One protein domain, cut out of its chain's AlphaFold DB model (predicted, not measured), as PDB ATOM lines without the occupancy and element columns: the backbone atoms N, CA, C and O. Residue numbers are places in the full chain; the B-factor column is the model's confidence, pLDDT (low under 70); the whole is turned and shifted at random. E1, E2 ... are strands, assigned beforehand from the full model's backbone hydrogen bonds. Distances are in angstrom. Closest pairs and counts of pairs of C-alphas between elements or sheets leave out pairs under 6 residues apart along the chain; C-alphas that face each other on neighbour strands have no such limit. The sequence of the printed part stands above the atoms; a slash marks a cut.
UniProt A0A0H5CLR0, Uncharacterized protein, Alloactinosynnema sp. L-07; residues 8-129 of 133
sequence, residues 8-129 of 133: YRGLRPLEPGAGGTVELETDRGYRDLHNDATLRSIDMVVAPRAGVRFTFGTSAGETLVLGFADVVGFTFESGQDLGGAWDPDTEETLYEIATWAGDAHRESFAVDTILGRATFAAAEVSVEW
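AT A GLANCE: This is residues 8 to 129 of the 133 residues of an uncharacterized protein of Alloactinosynnema sp. L-07 (UniProt A0A0H5CLR0). Two antiparallel sheets of four strands, E3 E4 E5 E10 and E6 E9 E8 E7, stand face to face as a sandwich with their strands crossed. A small hairpin, E1 and E2, sits to one side of the sandwich, far from E6; the loop of residues 79 to 93 and the turn of residues 102 to 106 reach opposite ends of the long axis. The printed part has 122 residues, with ten named strands, E1 to E10 in order, and no named helix: all strand. It is compact, with a radius of gyration of the C-alphas of 13.9 A, and spans 42 by 33 by 30 A.

IN THESE COORDINATES: In one sheet, E3 is residues 37 to 45, 22.0 A long, and bends by 55 degrees at residue 40; E4 is 51 to 58, 22.2 A; E5 is 63 to 69, 18.9 A; E10 is 124 to 128, ending with C-alpha 128 at (126.350, 113.451, 152.357). In the other, E6 is residues 72 to 78, E9 116 to 122, E8 107 to 113 and E7 94 to 101, 21.9 A long. E1, residues 23 to 26, begins with C-alpha 23 at (125.896, 110.164, 137.613); E2 is 29 to 32.

HOW THE PARTS SIT: E3, E4 and E5 form a meander, each strand the antiparallel neighbour of the one before; N 43 and O 53 are 2.8 A apart, N 54 and O 66 2.9 A. E10 is an edge strand beside E5, with N 67 and O 126 at 2.8 A. In the other sheet E7, E8 and E9 form a meander, with N 98 and O 110 at 2.9 A and N 109 and O 120 at 2.8 A. E6 is the antiparallel neighbour of E9, N 75 and O 119 being 2.8 A apart, and E6 E7 E8 E9 form a Greek key, a meander whose last strand pairs with the strand before it. The strands of the two sheets stand at 43 degrees. E4 and E9 are near each other, with 6 pairs of C-alphas within 10 A. The closest C-alphas of E5 and E9 are those of Ala 69 and Ala 122, 5.8 A; of E3 and E7, Leu 39 and Leu 94, 6.9 A. In the hairpin of E1 and E2, N 24 and O 31 are 2.8 A apart.

THE WHOLE: The C-alphas farthest apart, of Ala 85 and Ala 104, are 43.4 A apart. The printed part has no cut. The link E6 to E7 is long, 15 residues; the others are tight. Mean pLDDT of the printed part is 82.6; residues 16 to 22, 80 to 86, 88 to 92 and 102 to 105 are under 70.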
ATOM      1  N   TYR A   8     124.089 123.804 145.369       89.50
ATOM      2  CA  TYR A   8     124.631 122.442 145.361       89.50
ATOM      3  C   TYR A   8     125.782 122.305 146.369       89.50
ATOM      4  O   TYR A   8     126.704 123.127 146.385       89.50
ATOM      5  N   ARG A   9     125.744 121.274 147.224       91.25
ATOM      6  CA  ARG A   9     126.784 120.975 148.228       91.25
ATOM      7  C   ARG A   9     127.313 119.551 148.100       91.25
ATOM      8  O   ARG A   9     126.550 118.599 148.190       91.25
ATOM      9  N   GLY A  10     128.629 119.395 147.960       86.06
ATOM     10  CA  GLY A  10     129.251 118.068 147.839       86.06
ATOM     11  C   GLY A  10     129.033 117.392 146.479       86.06
ATOM     12  O   GLY A  10     129.461 116.260 146.289       86.06
ATOM     13  N   LEU A  11     128.409 118.093 145.528       87.25
ATOM     14  CA  LEU A  11     128.208 117.665 144.146       87.25
ATOM     15  C   LEU A  11     128.288 118.857 143.186       87.25
ATOM     16  O   LEU A  11     128.063 120.003 143.591       87.25
ATOM     17  N   ARG A  12     128.590 118.587 141.915       85.44
ATOM     18  CA  ARG A  12     128.398 119.573 140.843       85.44
ATOM     19  C   ARG A  12     126.905 119.766 140.526       85.44
ATOM     20  O   ARG A  12     126.129 118.838 140.747       85.44
ATOM     21  N   PRO A  13     126.500 120.947 140.014       83.44
ATOM     22  CA  PRO A  13     125.136 121.161 139.540       83.44
ATOM     23  C   PRO A  13     124.730 120.116 138.502       83.44
ATOM     24  O   PRO A  13     125.528 119.772 137.631       83.44
ATOM     25  N   LEU A  14     123.492 119.641 138.602       79.31
ATOM     26  CA  LEU A  14     122.905 118.742 137.615       79.31
ATOM     27  C   LEU A  14     122.565 119.547 136.354       79.31
ATOM     28  O   LEU A  14     122.099 120.684 136.453       79.31
ATOM     29  N   GLU A  15     122.826 118.991 135.174       75.88
ATOM     30  CA  GLU A  15     122.536 119.689 133.921       75.88
ATOM     31  C   GLU A  15     121.030 119.635 133.597       75.88
ATOM     32  O   GLU A  15     120.450 118.546 133.545       75.88
ATOM     33  N   PRO A  16     120.372 120.783 133.330       69.50
ATOM     34  CA  PRO A  16     118.949 120.801 133.012       69.50
ATOM     35  C   PRO A  16     118.621 119.987 131.763       69.50
ATOM     36  O   PRO A  16     119.241 120.162 130.713       69.50
ATOM     37  N   GLY A  17     117.595 119.141 131.844       59.75
ATOM     38  CA  GLY A  17     117.131 118.340 130.710       59.75
ATOM     39  C   GLY A  17     118.114 117.273 130.211       59.75
ATOM     40  O   GLY A  17     117.812 116.617 129.211       59.75
ATOM     41  N   ALA A  18     119.247 117.062 130.890       54.59
ATOM     42  CA  ALA A  18     120.066 115.876 130.702       54.59
ATOM     43  C   ALA A  18     119.347 114.689 131.360       54.59
ATOM     44  O   ALA A  18     119.680 114.259 132.458       54.59
ATOM     45  N   GLY A  19     118.310 114.183 130.690       51.88
ATOM     46  CA  GLY A  19     117.793 112.846 130.958       51.88
ATOM     47  C   GLY A  19     118.858 111.849 130.530       51.88
ATOM     48  O   GLY A  19     118.896 111.414 129.379       51.88
ATOM     49  N   GLY A  20     119.826 111.617 131.407       49.88
ATOM     50  CA  GLY A  20     121.069 110.963 131.046       49.88
ATOM     51  C   GLY A  20     121.857 110.605 132.286       49.88
ATOM     52  O   GLY A  20     122.723 111.363 132.696       49.88
ATOM     53  N   THR A  21     121.520 109.429 132.812       54.44
ATOM     54  CA  THR A  21     122.263 108.650 133.802       54.44
ATOM     55  C   THR A  21     122.458 109.314 135.165       54.44
ATOM     56  O   THR A  21     122.728 110.500 135.324       54.44
ATOM     57  N   VAL A  22     122.300 108.504 136.204       67.69
ATOM     58  CA  VAL A  22     122.303 108.925 137.602       67.69
ATOM     59  C   VAL A  22     123.737 109.095 138.115       67.69
ATOM     60  O   VAL A  22     124.194 108.434 139.044       67.69
ATOM     61  N   GLU A  23     124.468 109.971 137.448       77.19
ATOM     62  CA  GLU A  23     125.896 110.164 137.613       77.19
ATOM     63  C   GLU A  23     126.141 111.400 138.476       77.19
ATOM     64  O   GLU A  23     125.862 112.534 138.087       77.19
ATOM     65  N   LEU A  24     126.664 111.193 139.680       80.00
ATOM     66  CA  LEU A  24     127.018 112.272 140.589       80.00
ATOM     67  C   LEU A  24     128.527 112.485 140.573       80.00
ATOM     68  O   LEU A  24     129.302 111.658 141.057       80.00
ATOM     69  N   GLU A  25     128.958 113.642 140.076       83.12
ATOM     70  CA  GLU A  25     130.319 114.109 140.314       83.12
ATOM     71  C   GLU A  25     130.392 114.763 141.700       83.12
ATOM     72  O   GLU A  25     129.951 115.900 141.900       83.12
ATOM     73  N   THR A  26     130.935 114.016 142.663       81.81
ATOM     74  CA  THR A  26     131.101 114.445 144.059       81.81
ATOM     75  C   THR A  26     132.534 114.890 144.347       81.81
ATOM     76  O   THR A  26     133.455 114.667 143.557       81.81
ATOM     77  N   ASP A  27     132.759 115.468 145.523       81.19
ATOM     78  CA  ASP A  27     134.106 115.725 146.044       81.19
ATOM     79  C   ASP A  27     134.924 114.439 146.293       81.19
ATOM     80  O   ASP A  27     136.155 114.472 146.269       81.19
ATOM     81  N   ARG A  28     134.254 113.289 146.460       79.25
ATOM     82  CA  ARG A  28     134.848 111.942 146.559       79.25
ATOM     83  C   ARG A  28     134.945 111.216 145.213       79.25
ATOM     84  O   ARG A  28     135.154 109.997 145.160       79.25
ATOM     85  N   GLY A  29     134.807 111.966 144.124       82.94
ATOM     86  CA  GLY A  29     134.860 111.474 142.757       82.94
ATOM     87  C   GLY A  29     133.488 111.132 142.189       82.94
ATOM     88  O   GLY A  29     132.441 111.402 142.777       82.94
ATOM     89  N   TYR A  30     133.523 110.544 141.005       84.25
ATOM     90  CA  TYR A  30     132.341 110.162 140.253       84.25
ATOM     91  C   TYR A  30     131.629 108.956 140.884       84.25
ATOM     92  O   TYR A  30     132.290 108.055 141.414       84.25
ATOM     93  N   ARG A  31     130.294 108.956 140.852       82.69
ATOM     94  CA  ARG A  31     129.432 107.861 141.306       82.69
ATOM     95  C   ARG A  31     128.304 107.644 140.314       82.69
ATOM     96  O   ARG A  31     127.540 108.569 140.068       82.69
ATOM     97  N   ASP A  32     128.182 106.424 139.813       83.81
ATOM     98  CA  ASP A  32     127.037 105.994 139.025       83.81
ATOM     99  C   ASP A  32     126.027 105.351 139.979       83.81
ATOM    100  O   ASP A  32     126.161 104.193 140.359       83.81
ATOM    101  N   LEU A  33     125.037 106.112 140.443       81.56
ATOM    102  CA  LEU A  33     124.070 105.591 141.411       81.56
ATOM    103  C   LEU A  33     123.140 104.529 140.817       81.56
ATOM    104  O   LEU A  33     122.493 103.821 141.580       81.56
ATOM    105  N   HIS A  34     123.041 104.434 139.492       79.56
ATOM    106  CA  HIS A  34     122.224 103.415 138.847       79.56
ATOM    107  C   HIS A  34     122.884 102.036 138.973       79.56
ATOM    108  O   HIS A  34     122.212 101.059 139.296       79.56
ATOM    109  N   ASN A  35     124.207 101.980 138.790       79.06
ATOM    110  CA  ASN A  35     124.974 100.731 138.796       79.06
ATOM    111  C   ASN A  35     125.680 100.426 140.128       79.06
ATOM    112  O   ASN A  35     125.857  99.262 140.482       79.06
ATOM    113  N   ASP A  36     126.094 101.452 140.875       81.69
ATOM    114  CA  ASP A  36     126.946 101.295 142.060       81.69
ATOM    115  C   ASP A  36     126.184 101.404 143.386       81.69
ATOM    116  O   ASP A  36     126.789 101.242 144.456       81.69
ATOM    117  N   ALA A  37     124.885 101.714 143.345       85.12
ATOM    118  CA  ALA A  37     124.124 102.069 144.531       85.12
ATOM    119  C   ALA A  37     122.691 101.513 144.541       85.12
ATOM    120  O   ALA A  37     121.965 101.512 143.554       85.12
ATOM    121  N   THR A  38     122.261 101.093 145.727       87.31
ATOM    122  CA  THR A  38     120.909 100.605 146.001       87.31
ATOM    123  C   THR A  38     120.173 101.609 146.876       87.31
ATOM    124  O   THR A  38     120.614 101.882 147.993       87.31
ATOM    125  N   LEU A  39     119.024 102.109 146.427       87.81
ATOM    126  CA  LEU A  39     118.096 102.923 147.203       87.81
ATOM    127  C   LEU A  39     117.559 102.105 148.380       87.81
ATOM    128  O   LEU A  39     116.925 101.065 148.216       87.81
ATOM    129  N   ARG A  40     117.805 102.604 149.586       87.88
ATOM    130  CA  ARG A  40     117.374 102.007 150.853       87.88
ATOM    131  C   ARG A  40     116.142 102.692 151.420       87.88
ATOM    132  O   ARG A  40     115.306 102.029 152.026       87.88
ATOM    133  N   SER A  41     116.030 104.004 151.237       87.81
ATOM    134  CA  SER A  41     114.879 104.767 151.711       87.81
ATOM    135  C   SER A  41     114.673 106.050 150.916       87.81
ATOM    136  O   SER A  41     115.619 106.637 150.384       87.81
ATOM    137  N   ILE A  42     113.416 106.491 150.893       89.06
ATOM    138  CA  ILE A  42     113.023 107.856 150.559       89.06
ATOM    139  C   ILE A  42     112.367 108.426 151.815       89.06
ATOM    140  O   ILE A  42     111.296 107.973 152.219       89.06
ATOM    141  N   ASP A  43     113.006 109.405 152.441       91.44
ATOM    142  CA  ASP A  43     112.536 110.006 153.685       91.44
ATOM    143  C   ASP A  43     112.050 111.434 153.441       91.44
ATOM    144  O   ASP A  43     112.760 112.259 152.861       91.44
ATOM    145  N   MET A  44     110.856 111.756 153.944       91.38
ATOM    146  CA  MET A  44     110.366 113.130 154.007       91.38
ATOM    147  C   MET A  44     110.615 113.707 155.401       91.38
ATOM    148  O   MET A  44     110.113 113.206 156.407       91.38
ATOM    149  N   VAL A  45     111.369 114.800 155.459       89.81
ATOM    150  CA  VAL A  45     111.657 115.547 156.687       89.81
ATOM    151  C   VAL A  45     110.777 116.790 156.704       89.81
ATOM    152  O   VAL A  45     110.767 117.541 155.739       89.81
ATOM    153  N   VAL A  46     110.029 117.025 157.786       84.75
ATOM    154  CA  VAL A  46     109.049 118.133 157.851       84.75
ATOM    155  C   VAL A  46     109.503 119.279 158.773       84.75
ATOM    156  O   VAL A  46     108.967 120.381 158.689       84.75
ATOM    157  N   ALA A  47     110.521 119.082 159.621       80.56
ATOM    158  CA  ALA A  47     111.018 120.116 160.535       80.56
ATOM    159  C   ALA A  47     112.544 120.035 160.752       80.56
ATOM    160  O   ALA A  47     113.081 118.929 160.812       80.56
ATOM    161  N   PRO A  48     113.253 121.174 160.918       80.62
ATOM    162  CA  PRO A  48     112.750 122.556 160.892       80.62
ATOM    163  C   PRO A  48     112.513 123.120 159.479       80.62
ATOM    164  O   PRO A  48     111.882 124.165 159.347       80.62
ATOM    165  N   ARG A  49     112.998 122.449 158.428       86.44
ATOM    166  CA  ARG A  49     112.750 122.790 157.017       86.44
ATOM    167  C   ARG A  49     112.267 121.534 156.304       86.44
ATOM    168  O   ARG A  49     112.775 120.451 156.595       86.44
ATOM    169  N   ALA A  50     111.297 121.683 155.402       92.69
ATOM    170  CA  ALA A  50     110.828 120.571 154.590       92.69
ATOM    171  C   ALA A  50     111.964 120.075 153.684       92.69
ATOM    172  O   ALA A  50     112.663 120.882 153.066       92.69
ATOM    173  N   GLY A  51     112.153 118.765 153.616       95.06
ATOM    174  CA  GLY A  51     113.200 118.149 152.822       95.06
ATOM    175  C   GLY A  51     112.853 116.732 152.405       95.06
ATOM    176  O   GLY A  51     111.988 116.085 152.996       95.06
ATOM    177  N   VAL A  52     113.548 116.263 151.379       95.12
ATOM    178  CA  VAL A  52     113.464 114.892 150.873       95.12
ATOM    179  C   VAL A  52     114.871 114.323 150.879       95.12
ATOM    180  O   VAL A  52     115.819 115.012 150.510       95.12
ATOM    181  N   ARG A  53     115.023 113.083 151.333       94.06
ATOM    182  CA  ARG A  53     116.303 112.377 151.337       94.06
ATOM    183  C   ARG A  53     116.155 111.056 150.618       94.06
ATOM    184  O   ARG A  53     115.238 110.302 150.922       94.06
ATOM    185  N   PHE A  54     117.082 110.784 149.717       91.94
ATOM    186  CA  PHE A  54     117.264 109.474 149.115       91.94
ATOM    187  C   PHE A  54     118.527 108.873 149.717       91.94
ATOM    188  O   PHE A  54     119.613 109.437 149.577       91.94
ATOM    189  N   THR A  55     118.373 107.767 150.436       92.00
ATOM    190  CA  THR A  55     119.494 107.067 151.069       92.00
ATOM    191  C   THR A  55     119.874 105.876 150.217       92.00
ATOM    192  O   THR A  55     119.021 105.045 149.914       92.00
ATOM    193  N   PHE A  56     121.154 105.757 149.891       89.25
ATOM    194  CA  PHE A  56     121.708 104.682 149.088       89.25
ATOM    195  C   PHE A  56     122.769 103.909 149.864       89.25
ATOM    196  O   PHE A  56     123.585 104.501 150.569       89.25
ATOM    197  N   GLY A  57     122.778 102.587 149.703       89.44
ATOM    198  CA  GLY A  57     123.914 101.743 150.065       89.44
ATOM    199  C   GLY A  57     124.749 101.457 148.822       89.44
ATOM    200  O   GLY A  57     124.187 101.028 147.819       89.44
ATOM    201  N   THR A  58     126.058 101.694 148.873       85.00
ATOM    202  CA  THR A  58     126.963 101.434 147.743       85.00
ATOM    203  C   THR A  58     127.489 100.001 147.763       85.00
ATOM    204  O   THR A  58     127.528  99.352 148.812       85.00
ATOM    205  N   SER A  59     127.980  99.515 146.622       80.38
ATOM    206  CA  SER A  59     128.658  98.211 146.515       80.38
ATOM    207  C   SER A  59     129.915  98.091 147.398       80.38
ATOM    208  O   SER A  59     130.303  96.990 147.789       80.38
ATOM    209  N   ALA A  60     130.523  99.222 147.772       82.56
ATOM    210  CA  ALA A  60     131.644  99.299 148.709       82.56
ATOM    211  C   ALA A  60     131.216  99.246 150.193       82.56
ATOM    212  O   ALA A  60     132.071  99.296 151.078       82.56
ATOM    213  N   GLY A  61     129.912  99.149 150.480       85.38
ATOM    214  CA  GLY A  61     129.360  99.153 151.837       85.38
ATOM    215  C   GLY A  61     129.254 100.546 152.466       85.38
ATOM    216  O   GLY A  61     129.068 100.660 153.678       85.38
ATOM    217  N   GLU A  62     129.386 101.609 151.671       88.38
ATOM    218  CA  GLU A  62     129.216 102.986 152.135       88.38
ATOM    219  C   GLU A  62     127.738 103.388 152.087       88.38
ATOM    220  O   GLU A  62     126.943 102.829 151.330       88.38
ATOM    221  N   THR A  63     127.367 104.394 152.876       90.94
ATOM    222  CA  THR A  63     126.068 105.061 152.743       90.94
ATOM    223  C   THR A  63     126.260 106.404 152.053       90.94
ATOM    224  O   THR A  63     127.109 107.196 152.463       90.94
ATOM    225  N   LEU A  64     125.455 106.666 151.027       90.56
ATOM    226  CA  LEU A  64     125.351 107.958 150.355       90.56
ATOM    227  C   LEU A  64     123.942 108.501 150.573       90.56
ATOM    228  O   LEU A  64     122.966 107.781 150.393       90.56
ATOM    229  N   VAL A  65     123.821 109.770 150.946       92.88
ATOM    230  CA  VAL A  65     122.523 110.444 151.066       92.88
ATOM    231  C   VAL A  65     122.477 111.598 150.079       92.88
ATOM    232  O   VAL A  65     123.284 112.519 150.176       92.88
ATOM    233  N   LEU A  66     121.517 111.558 149.157       92.56
ATOM    234  CA  LEU A  66     121.158 112.696 148.316       92.56
ATOM    235  C   LEU A  66     120.017 113.458 148.998       92.56
ATOM    236  O   LEU A  66     118.894 112.958 149.120       92.56
ATOM    237  N   GLY A  67     120.326 114.648 149.497       94.06
ATOM    238  CA  GLY A  67     119.415 115.506 150.237       94.06
ATOM    239  C   GLY A  67     118.879 116.653 149.391       94.06
ATOM    240  O   GLY A  67     119.613 117.287 148.642       94.06
ATOM    241  N   PHE A  68     117.602 116.959 149.577       94.12
ATOM    242  CA  PHE A  68     116.934 118.132 149.030       94.12
ATOM    243  C   PHE A  68     116.317 118.922 150.179       94.12
ATOM    244  O   PHE A  68     115.574 118.364 150.991       94.12
ATOM    245  N   ALA A  69     116.615 120.216 150.259       94.12
ATOM    246  CA  ALA A  69     116.146 121.100 151.324       94.12
ATOM    247  C   ALA A  69     115.304 122.265 150.785       94.12
ATOM    248  O   ALA A  69     115.412 122.669 149.624       94.12
ATOM    249  N   ASP A  70     114.439 122.788 151.661       93.19
ATOM    250  CA  ASP A  70     113.387 123.760 151.330       93.19
ATOM    251  C   ASP A  70     112.433 123.260 150.245       93.19
ATOM    252  O   ASP A  70     112.034 123.999 149.337       93.19
ATOM    253  N   VAL A  71     112.073 121.981 150.367       93.62
ATOM    254  CA  VAL A  71     111.216 121.288 149.414       93.62
ATOM    255  C   VAL A  71     109.797 121.854 149.445       93.62
ATOM    256  O   VAL A  71     109.190 122.010 150.506       93.62
ATOM    257  N   VAL A  72     109.245 122.115 148.261       91.88
ATOM    258  CA  VAL A  72     107.847 122.507 148.048       91.88
ATOM    259  C   VAL A  72     107.212 121.673 146.940       91.88
ATOM    260  O   VAL A  72     107.880 121.260 145.993       91.88
ATOM    261  N   GLY A  73     105.900 121.450 147.057       91.12
ATOM    262  CA  GLY A  73     105.108 120.807 146.005       91.12
ATOM    263  C   GLY A  73     105.469 119.345 145.747       91.12
ATOM    264  O   GLY A  73     105.423 118.924 144.600       91.12
ATOM    265  N   PHE A  74     105.845 118.592 146.787       92.44
ATOM    266  CA  PHE A  74     106.179 117.179 146.635       92.44
ATOM    267  C   PHE A  74     104.978 116.356 146.163       92.44
ATOM    268  O   PHE A  74     103.928 116.343 146.809       92.44
ATOM    269  N   THR A  75     105.178 115.616 145.081       93.75
ATOM    270  CA  THR A  75     104.298 114.551 144.614       93.75
ATOM    271  C   THR A  75     105.093 113.258 144.478       93.75
ATOM    272  O   THR A  75     106.277 113.273 144.143       93.75
ATOM    273  N   PHE A  76     104.435 112.134 144.751       91.19
ATOM    274  CA  PHE A  76     104.978 110.808 144.487       91.19
ATOM    275  C   PHE A  76     103.960 110.008 143.688       91.19
ATOM    276  O   PHE A  76     102.841 109.776 144.149       91.19
ATOM    277  N   GLU A  77     104.353 109.612 142.488       91.50
ATOM    278  CA  GLU A  77     103.582 108.740 141.616       91.50
ATOM    279  C   GLU A  77     104.167 107.338 141.739       91.50
ATOM    280  O   GLU A  77     105.292 107.096 141.304       91.50
ATOM    281  N   SER A  78     103.432 106.423 142.376       83.69
ATOM    282  CA  SER A  78     103.887 105.043 142.547       83.69
ATOM    283  C   SER A  78     104.085 104.367 141.192       83.69
ATOM    284  O   SER A  78     103.216 104.458 140.321       83.69
ATOM    285  N   GLY A  79     105.203 103.662 141.052       75.25
ATOM    286  CA  GLY A  79     105.504 102.798 139.918       75.25
ATOM    287  C   GLY A  79     104.682 101.508 139.940       75.25
ATOM    288  O   GLY A  79     103.614 101.436 140.552       75.25
ATOM    289  N   GLN A  80     105.173 100.474 139.249       68.75
ATOM    290  CA  GLN A  80     104.550  99.150 139.303       68.75
ATOM    291  C   GLN A  80     104.431  98.654 140.753       68.75
ATOM    292  O   GLN A  80     105.278  98.941 141.595       68.75
ATOM    293  N   ASP A  81     103.378  97.886 141.037       65.81
ATOM    294  CA  ASP A  81     103.290  97.117 142.277       65.81
ATOM    295  C   ASP A  81     104.389  96.047 142.250       65.81
ATOM    296  O   ASP A  81     104.263  95.037 141.556       65.81
ATOM    297  N   LEU A  82     105.491  96.301 142.961       62.31
ATOM    298  CA  LEU A  82     106.640  95.392 143.013       62.31
ATOM    299  C   LEU A  82     106.333  94.101 143.804       62.31
ATOM    300  O   LEU A  82     107.159  93.191 143.869       62.31
ATOM    301  N   GLY A  83     105.127  93.976 144.376       58.88
ATOM    302  CA  GLY A  83     104.703  92.808 145.136       58.88
ATOM    303  C   GLY A  83     105.567  92.548 146.376       58.88
ATOM    304  O   GLY A  83     106.482  93.290 146.721       58.88
ATOM    305  N   GLY A  84     105.287  91.453 147.086       58.28
ATOM    306  CA  GLY A  84     106.041  91.068 148.290       58.28
ATOM    307  C   GLY A  84     107.416  90.439 148.029       58.28
ATOM    308  O   GLY A  84     108.013  89.928 148.972       58.28
ATOM    309  N   ALA A  85     107.877  90.402 146.775       63.56
ATOM    310  CA  ALA A  85     109.110  89.726 146.355       63.56
ATOM    311  C   ALA A  85     110.212  90.690 145.888       63.56
ATOM    312  O   ALA A  85     111.258  90.222 145.450       63.56
ATOM    313  N   TRP A  86     109.984  92.004 145.981       67.81
ATOM    314  CA  TRP A  86     111.003  93.005 145.684       67.81
ATOM    315  C   TRP A  86     112.196  92.868 146.632       67.81
ATOM    316  O   TRP A  86     112.037  92.987 147.852       67.81
ATOM    317  N   ASP A  87     113.375  92.627 146.064       71.19
ATOM    318  CA  ASP A  87     114.638  92.584 146.793       71.19
ATOM    319  C   ASP A  87     115.534  93.752 146.340       71.19
ATOM    320  O   ASP A  87     116.088  93.705 145.233       71.19
ATOM    321  N   PRO A  88     115.711  94.791 147.182       69.31
ATOM    322  CA  PRO A  88     116.538  95.947 146.846       69.31
ATOM    323  C   PRO A  88     117.996  95.574 146.548       69.31
ATOM    324  O   PRO A  88     118.670  96.310 145.836       69.31
ATOM    325  N   ASP A  89     118.499  94.442 147.049       69.00
ATOM    326  CA  ASP A  89     119.882  94.016 146.805       69.00
ATOM    327  C   ASP A  89     120.099  93.425 145.400       69.00
ATOM    328  O   ASP A  89     121.234  93.117 145.032       69.00
ATOM    329  N   THR A  90     119.034  93.263 144.604       64.56
ATOM    330  CA  THR A  90     119.097  92.606 143.285       64.56
ATOM    331  C   THR A  90     118.563  93.441 142.122       64.56
ATOM    332  O   THR A  90     118.813  93.078 140.972       64.56
ATOM    333  N   GLU A  91     117.868  94.549 142.386       65.75
ATOM    334  CA  GLU A  91     117.215  95.360 141.354       65.75
ATOM    335  C   GLU A  91     117.763  96.792 141.306       65.75
ATOM    336  O   GLU A  91     118.020  97.417 142.334       65.75
ATOM    337  N   GLU A  92     117.915  97.326 140.092       65.88
ATOM    338  CA  GLU A  92     118.256  98.730 139.851       65.88
ATOM    339  C   GLU A  92     117.179  99.633 140.451       65.88
ATOM    340  O   GLU A  92     115.999  99.537 140.114       65.88
ATOM    341  N   THR A  93     117.578 100.528 141.348       75.06
ATOM    342  CA  THR A  93     116.608 101.244 142.187       75.06
ATOM    343  C   THR A  93     116.380 102.703 141.804       75.06
ATOM    344  O   THR A  93     115.362 103.277 142.198       75.06
ATOM    345  N   LEU A  94     117.288 103.303 141.032       82.56
ATOM    346  CA  LEU A  94     117.240 104.699 140.603       82.56
ATOM    347  C   LEU A  94     117.543 104.778 139.106       82.56
ATOM    348  O   LEU A  94     118.549 104.244 138.651       82.56
ATOM    349  N   TYR A  95     116.665 105.428 138.350       79.25
ATOM    350  CA  TYR A  95     116.708 105.474 136.889       79.25
ATOM    351  C   TYR A  95     117.147 106.834 136.359       79.25
ATOM    352  O   TYR A  95     117.967 106.901 135.447       79.25
ATOM    353  N   GLU A  96     116.618 107.922 136.918       84.44
ATOM    354  CA  GLU A  96     116.854 109.263 136.383       84.44
ATOM    355  C   GLU A  96     116.707 110.333 137.469       84.44
ATOM    356  O   GLU A  96     115.888 110.213 138.384       84.44
ATOM    357  N   ILE A  97     117.494 111.404 137.343       87.19
ATOM    358  CA  ILE A  97     117.240 112.674 138.021       87.19
ATOM    359  C   ILE A  97     117.184 113.759 136.950       87.19
ATOM    360  O   ILE A  97     118.215 114.178 136.429       87.19
ATOM    361  N   ALA A  98     115.982 114.231 136.638       85.69
ATOM    362  CA  ALA A  98     115.782 115.328 135.705       85.69
ATOM    363  C   ALA A  98     115.629 116.647 136.465       85.69
ATOM    364  O   ALA A  98     114.873 116.721 137.440       85.69
ATOM    365  N   THR A  99     116.293 117.702 135.984       85.75
ATOM    366  CA  THR A  99     116.120 119.059 136.516       85.75
ATOM    367  C   THR A  99     115.689 120.049 135.444       85.75
ATOM    368  O   THR A  99     115.982 119.897 134.253       85.75
ATOM    369  N   TRP A 100     114.935 121.063 135.858       85.25
ATOM    370  CA  TRP A 100     114.570 122.194 135.013       85.25
ATOM    371  C   TRP A 100     114.402 123.458 135.850       85.25
ATOM    372  O   TRP A 100     114.128 123.410 137.053       85.25
ATOM    373  N   ALA A 101     114.542 124.609 135.191       78.25
ATOM    374  CA  ALA A 101     114.336 125.899 135.831       78.25
ATOM    375  C   ALA A 101     112.924 125.972 136.441       78.25
ATOM    376  O   ALA A 101     111.926 125.819 135.731       78.25
ATOM    377  N   GLY A 102     112.862 126.194 137.754       69.00
ATOM    378  CA  GLY A 102     111.621 126.388 138.494       69.00
ATOM    379  C   GLY A 102     111.275 127.871 138.652       69.00
ATOM    380  O   GLY A 102     111.381 128.660 137.711       69.00
ATOM    381  N   ASP A 103     110.821 128.255 139.848       66.56
ATOM    382  CA  ASP A 103     110.573 129.660 140.188       66.56
ATOM    383  C   ASP A 103     111.884 130.412 140.501       66.56
ATOM    384  O   ASP A 103     112.965 129.833 140.530       66.56
ATOM    385  N   ALA A 104     111.802 131.727 140.731       63.06
ATOM    386  CA  ALA A 104     112.965 132.603 140.909       63.06
ATOM    387  C   ALA A 104     113.932 132.204 142.047       63.06
ATOM    388  O   ALA A 104     114.976 132.845 142.171       63.06
ATOM    389  N   HIS A 105     113.603 131.205 142.875       66.75
ATOM    390  CA  HIS A 105     114.418 130.756 144.004       66.75
ATOM    391  C   HIS A 105     114.554 129.231 144.128       66.75
ATOM    392  O   HIS A 105     115.126 128.774 145.122       66.75
ATOM    393  N   ARG A 106     114.009 128.437 143.197       81.88
ATOM    394  CA  ARG A 106     114.009 126.973 143.299       81.88
ATOM    395  C   ARG A 106     114.154 126.306 141.947       81.88
ATOM    396  O   ARG A 106     113.516 126.690 140.971       81.88
ATOM    397  N   GLU A 107     114.920 125.230 141.945       87.38
ATOM    398  CA  GLU A 107     114.987 124.307 140.824       87.38
ATOM    399  C   GLU A 107     113.947 123.203 141.015       87.38
ATOM    400  O   GLU A 107     113.631 122.821 142.148       87.38
ATOM    401  N   SER A 108     113.355 122.746 139.917       90.81
ATOM    402  CA  SER A 108     112.419 121.629 139.934       90.81
ATOM    403  C   SER A 108     113.146 120.341 139.585       90.81
ATOM    404  O   SER A 108     113.994 120.317 138.697       90.81
ATOM    405  N   PHE A 109     112.781 119.282 140.296       90.69
ATOM    406  CA  PHE A 109     113.397 117.971 140.238       90.69
ATOM    407  C   PHE A 109     112.326 116.926 139.976       90.69
ATOM    408  O   PHE A 109     111.246 116.962 140.575       90.69
ATOM    409  N   ALA A 110     112.663 115.962 139.133       91.62
ATOM    410  CA  ALA A 110     112.011 114.673 139.104       91.62
ATOM    411  C   ALA A 110     113.049 113.579 139.336       91.62
ATOM    412  O   ALA A 110     114.081 113.561 138.672       91.62
ATOM    413  N   VAL A 111     112.767 112.697 140.288       90.56
ATOM    414  CA  VAL A 111     113.616 111.567 140.655       90.56
ATOM    415  C   VAL A 111     112.839 110.291 140.364       90.56
ATOM    416  O   VAL A 111     111.849 109.997 141.040       90.56
ATOM    417  N   ASP A 112     113.268 109.561 139.343       89.25
ATOM    418  CA  ASP A 112     112.644 108.326 138.885       89.25
ATOM    419  C   ASP A 112     113.328 107.127 139.521       89.25
ATOM    420  O   ASP A 112     114.514 106.892 139.314       89.25
ATOM    421  N   THR A 113     112.569 106.354 140.287       86.19
ATOM    422  CA  THR A 113     113.032 105.163 141.004       86.19
ATOM    423  C   THR A 113     112.224 103.947 140.579       86.19
ATOM    424  O   THR A 113     111.152 104.077 139.986       86.19
ATOM    425  N   ILE A 114     112.673 102.759 140.979       80.00
ATOM    426  CA  ILE A 114     111.887 101.530 140.811       80.00
ATOM    427  C   ILE A 114     110.527 101.582 141.523       80.00
ATOM    428  O   ILE A 114     109.545 101.008 141.056       80.00
ATOM    429  N   LEU A 115     110.442 102.332 142.624       80.56
ATOM    430  CA  LEU A 115     109.221 102.500 143.413       80.56
ATOM    431  C   LEU A 115     108.241 103.496 142.786       80.56
ATOM    432  O   LEU A 115     107.074 103.539 143.185       80.56
ATOM    433  N   GLY A 116     108.698 104.325 141.848       87.50
ATOM    434  CA  GLY A 116     107.923 105.426 141.291       87.50
ATOM    435  C   GLY A 116     108.720 106.712 141.118       87.50
ATOM    436  O   GLY A 116     109.937 106.755 141.306       87.50
ATOM    437  N   ARG A 117     108.006 107.781 140.771       91.88
ATOM    438  CA  ARG A 117     108.567 109.098 140.464       91.88
ATOM    439  C   ARG A 117     108.239 110.094 141.566       91.88
ATOM    440  O   ARG A 117     107.070 110.368 141.835       91.88
ATOM    441  N   ALA A 118     109.267 110.685 142.168       92.75
ATOM    442  CA  ALA A 118     109.123 111.833 143.057       92.75
ATOM    443  C   ALA A 118     109.317 113.127 142.260       92.75
ATOM    444  O   ALA A 118     110.327 113.273 141.582       92.75
ATOM    445  N   THR A 119     108.387 114.077 142.352       94.25
ATOM    446  CA  THR A 119     108.524 115.403 141.725       94.25
ATOM    447  C   THR A 119     108.369 116.494 142.773       94.25
ATOM    448  O   THR A 119     107.470 116.436 143.608       94.25
ATOM    449  N   PHE A 120     109.263 117.480 142.769       93.88
ATOM    450  CA  PHE A 120     109.262 118.574 143.742       93.88
ATOM    451  C   PHE A 120     110.127 119.748 143.270       93.88
ATOM    452  O   PHE A 120     110.865 119.636 142.297       93.88
ATOM    453  N   ALA A 121     110.070 120.883 143.971       93.00
ATOM    454  CA  ALA A 121     111.062 121.948 143.826       93.00
ATOM    455  C   ALA A 121     111.857 122.127 145.122       93.00
ATOM    456  O   ALA A 121     111.282 122.024 146.206       93.00
ATOM    457  N   ALA A 122     113.155 122.404 145.016       92.94
ATOM    458  CA  ALA A 122     114.059 122.568 146.154       92.94
ATOM    459  C   ALA A 122     114.993 123.771 145.956       92.94
ATOM    460  O   ALA A 122     115.286 124.168 144.826       92.94
ATOM    461  N   ALA A 123     115.448 124.359 147.065       91.81
ATOM    462  CA  ALA A 123     116.407 125.469 147.039       91.81
ATOM    463  C   ALA A 123     117.854 125.000 147.249       91.81
ATOM    464  O   ALA A 123     118.792 125.715 146.901       91.81
ATOM    465  N   GLU A 124     118.042 123.814 147.826       92.31
ATOM    466  CA  GLU A 124     119.355 123.230 148.086       92.31
ATOM    467  C   GLU A 124     119.347 121.731 147.772       92.31
ATOM    468  O   GLU A 124     118.378 121.032 148.079       92.31
ATOM    469  N   VAL A 125     120.449 121.266 147.182       91.62
ATOM    470  CA  VAL A 125     120.755 119.863 146.903       91.62
ATOM    471  C   VAL A 125     122.095 119.533 147.553       91.62
ATOM    472  O   VAL A 125     123.068 120.275 147.391       91.62
ATOM    473  N   SER A 126     122.172 118.428 148.284       92.50
ATOM    474  CA  SER A 126     123.393 118.000 148.959       92.50
ATOM    475  C   SER A 126     123.685 116.523 148.748       92.50
ATOM    476  O   SER A 126     122.776 115.705 148.641       92.50
ATOM    477  N   VAL A 127     124.969 116.181 148.732       91.25
ATOM    478  CA  VAL A 127     125.438 114.806 148.911       91.25
ATOM    479  C   VAL A 127     126.155 114.715 150.248       91.25
ATOM    480  O   VAL A 127     127.057 115.503 150.540       91.25
ATOM    481  N   GLU A 128     125.753 113.744 151.061       91.31
ATOM    482  CA  GLU A 128     126.350 113.451 152.357       91.31
ATOM    483  C   GLU A 128     126.831 111.999 152.409       91.31
ATOM    484  O   GLU A 128     126.211 111.094 151.850       91.31
ATOM    485  N   TRP A 129     127.927 111.786 153.138       88.75
ATOM    486  CA  TRP A 129     128.502 110.475 153.427       88.75
ATOM    487  C   TRP A 129     128.458 110.267 154.940       88.75
ATOM    488  O   TRP A 129     129.417 110.643 155.624       88.75
TER     489      TRP A 129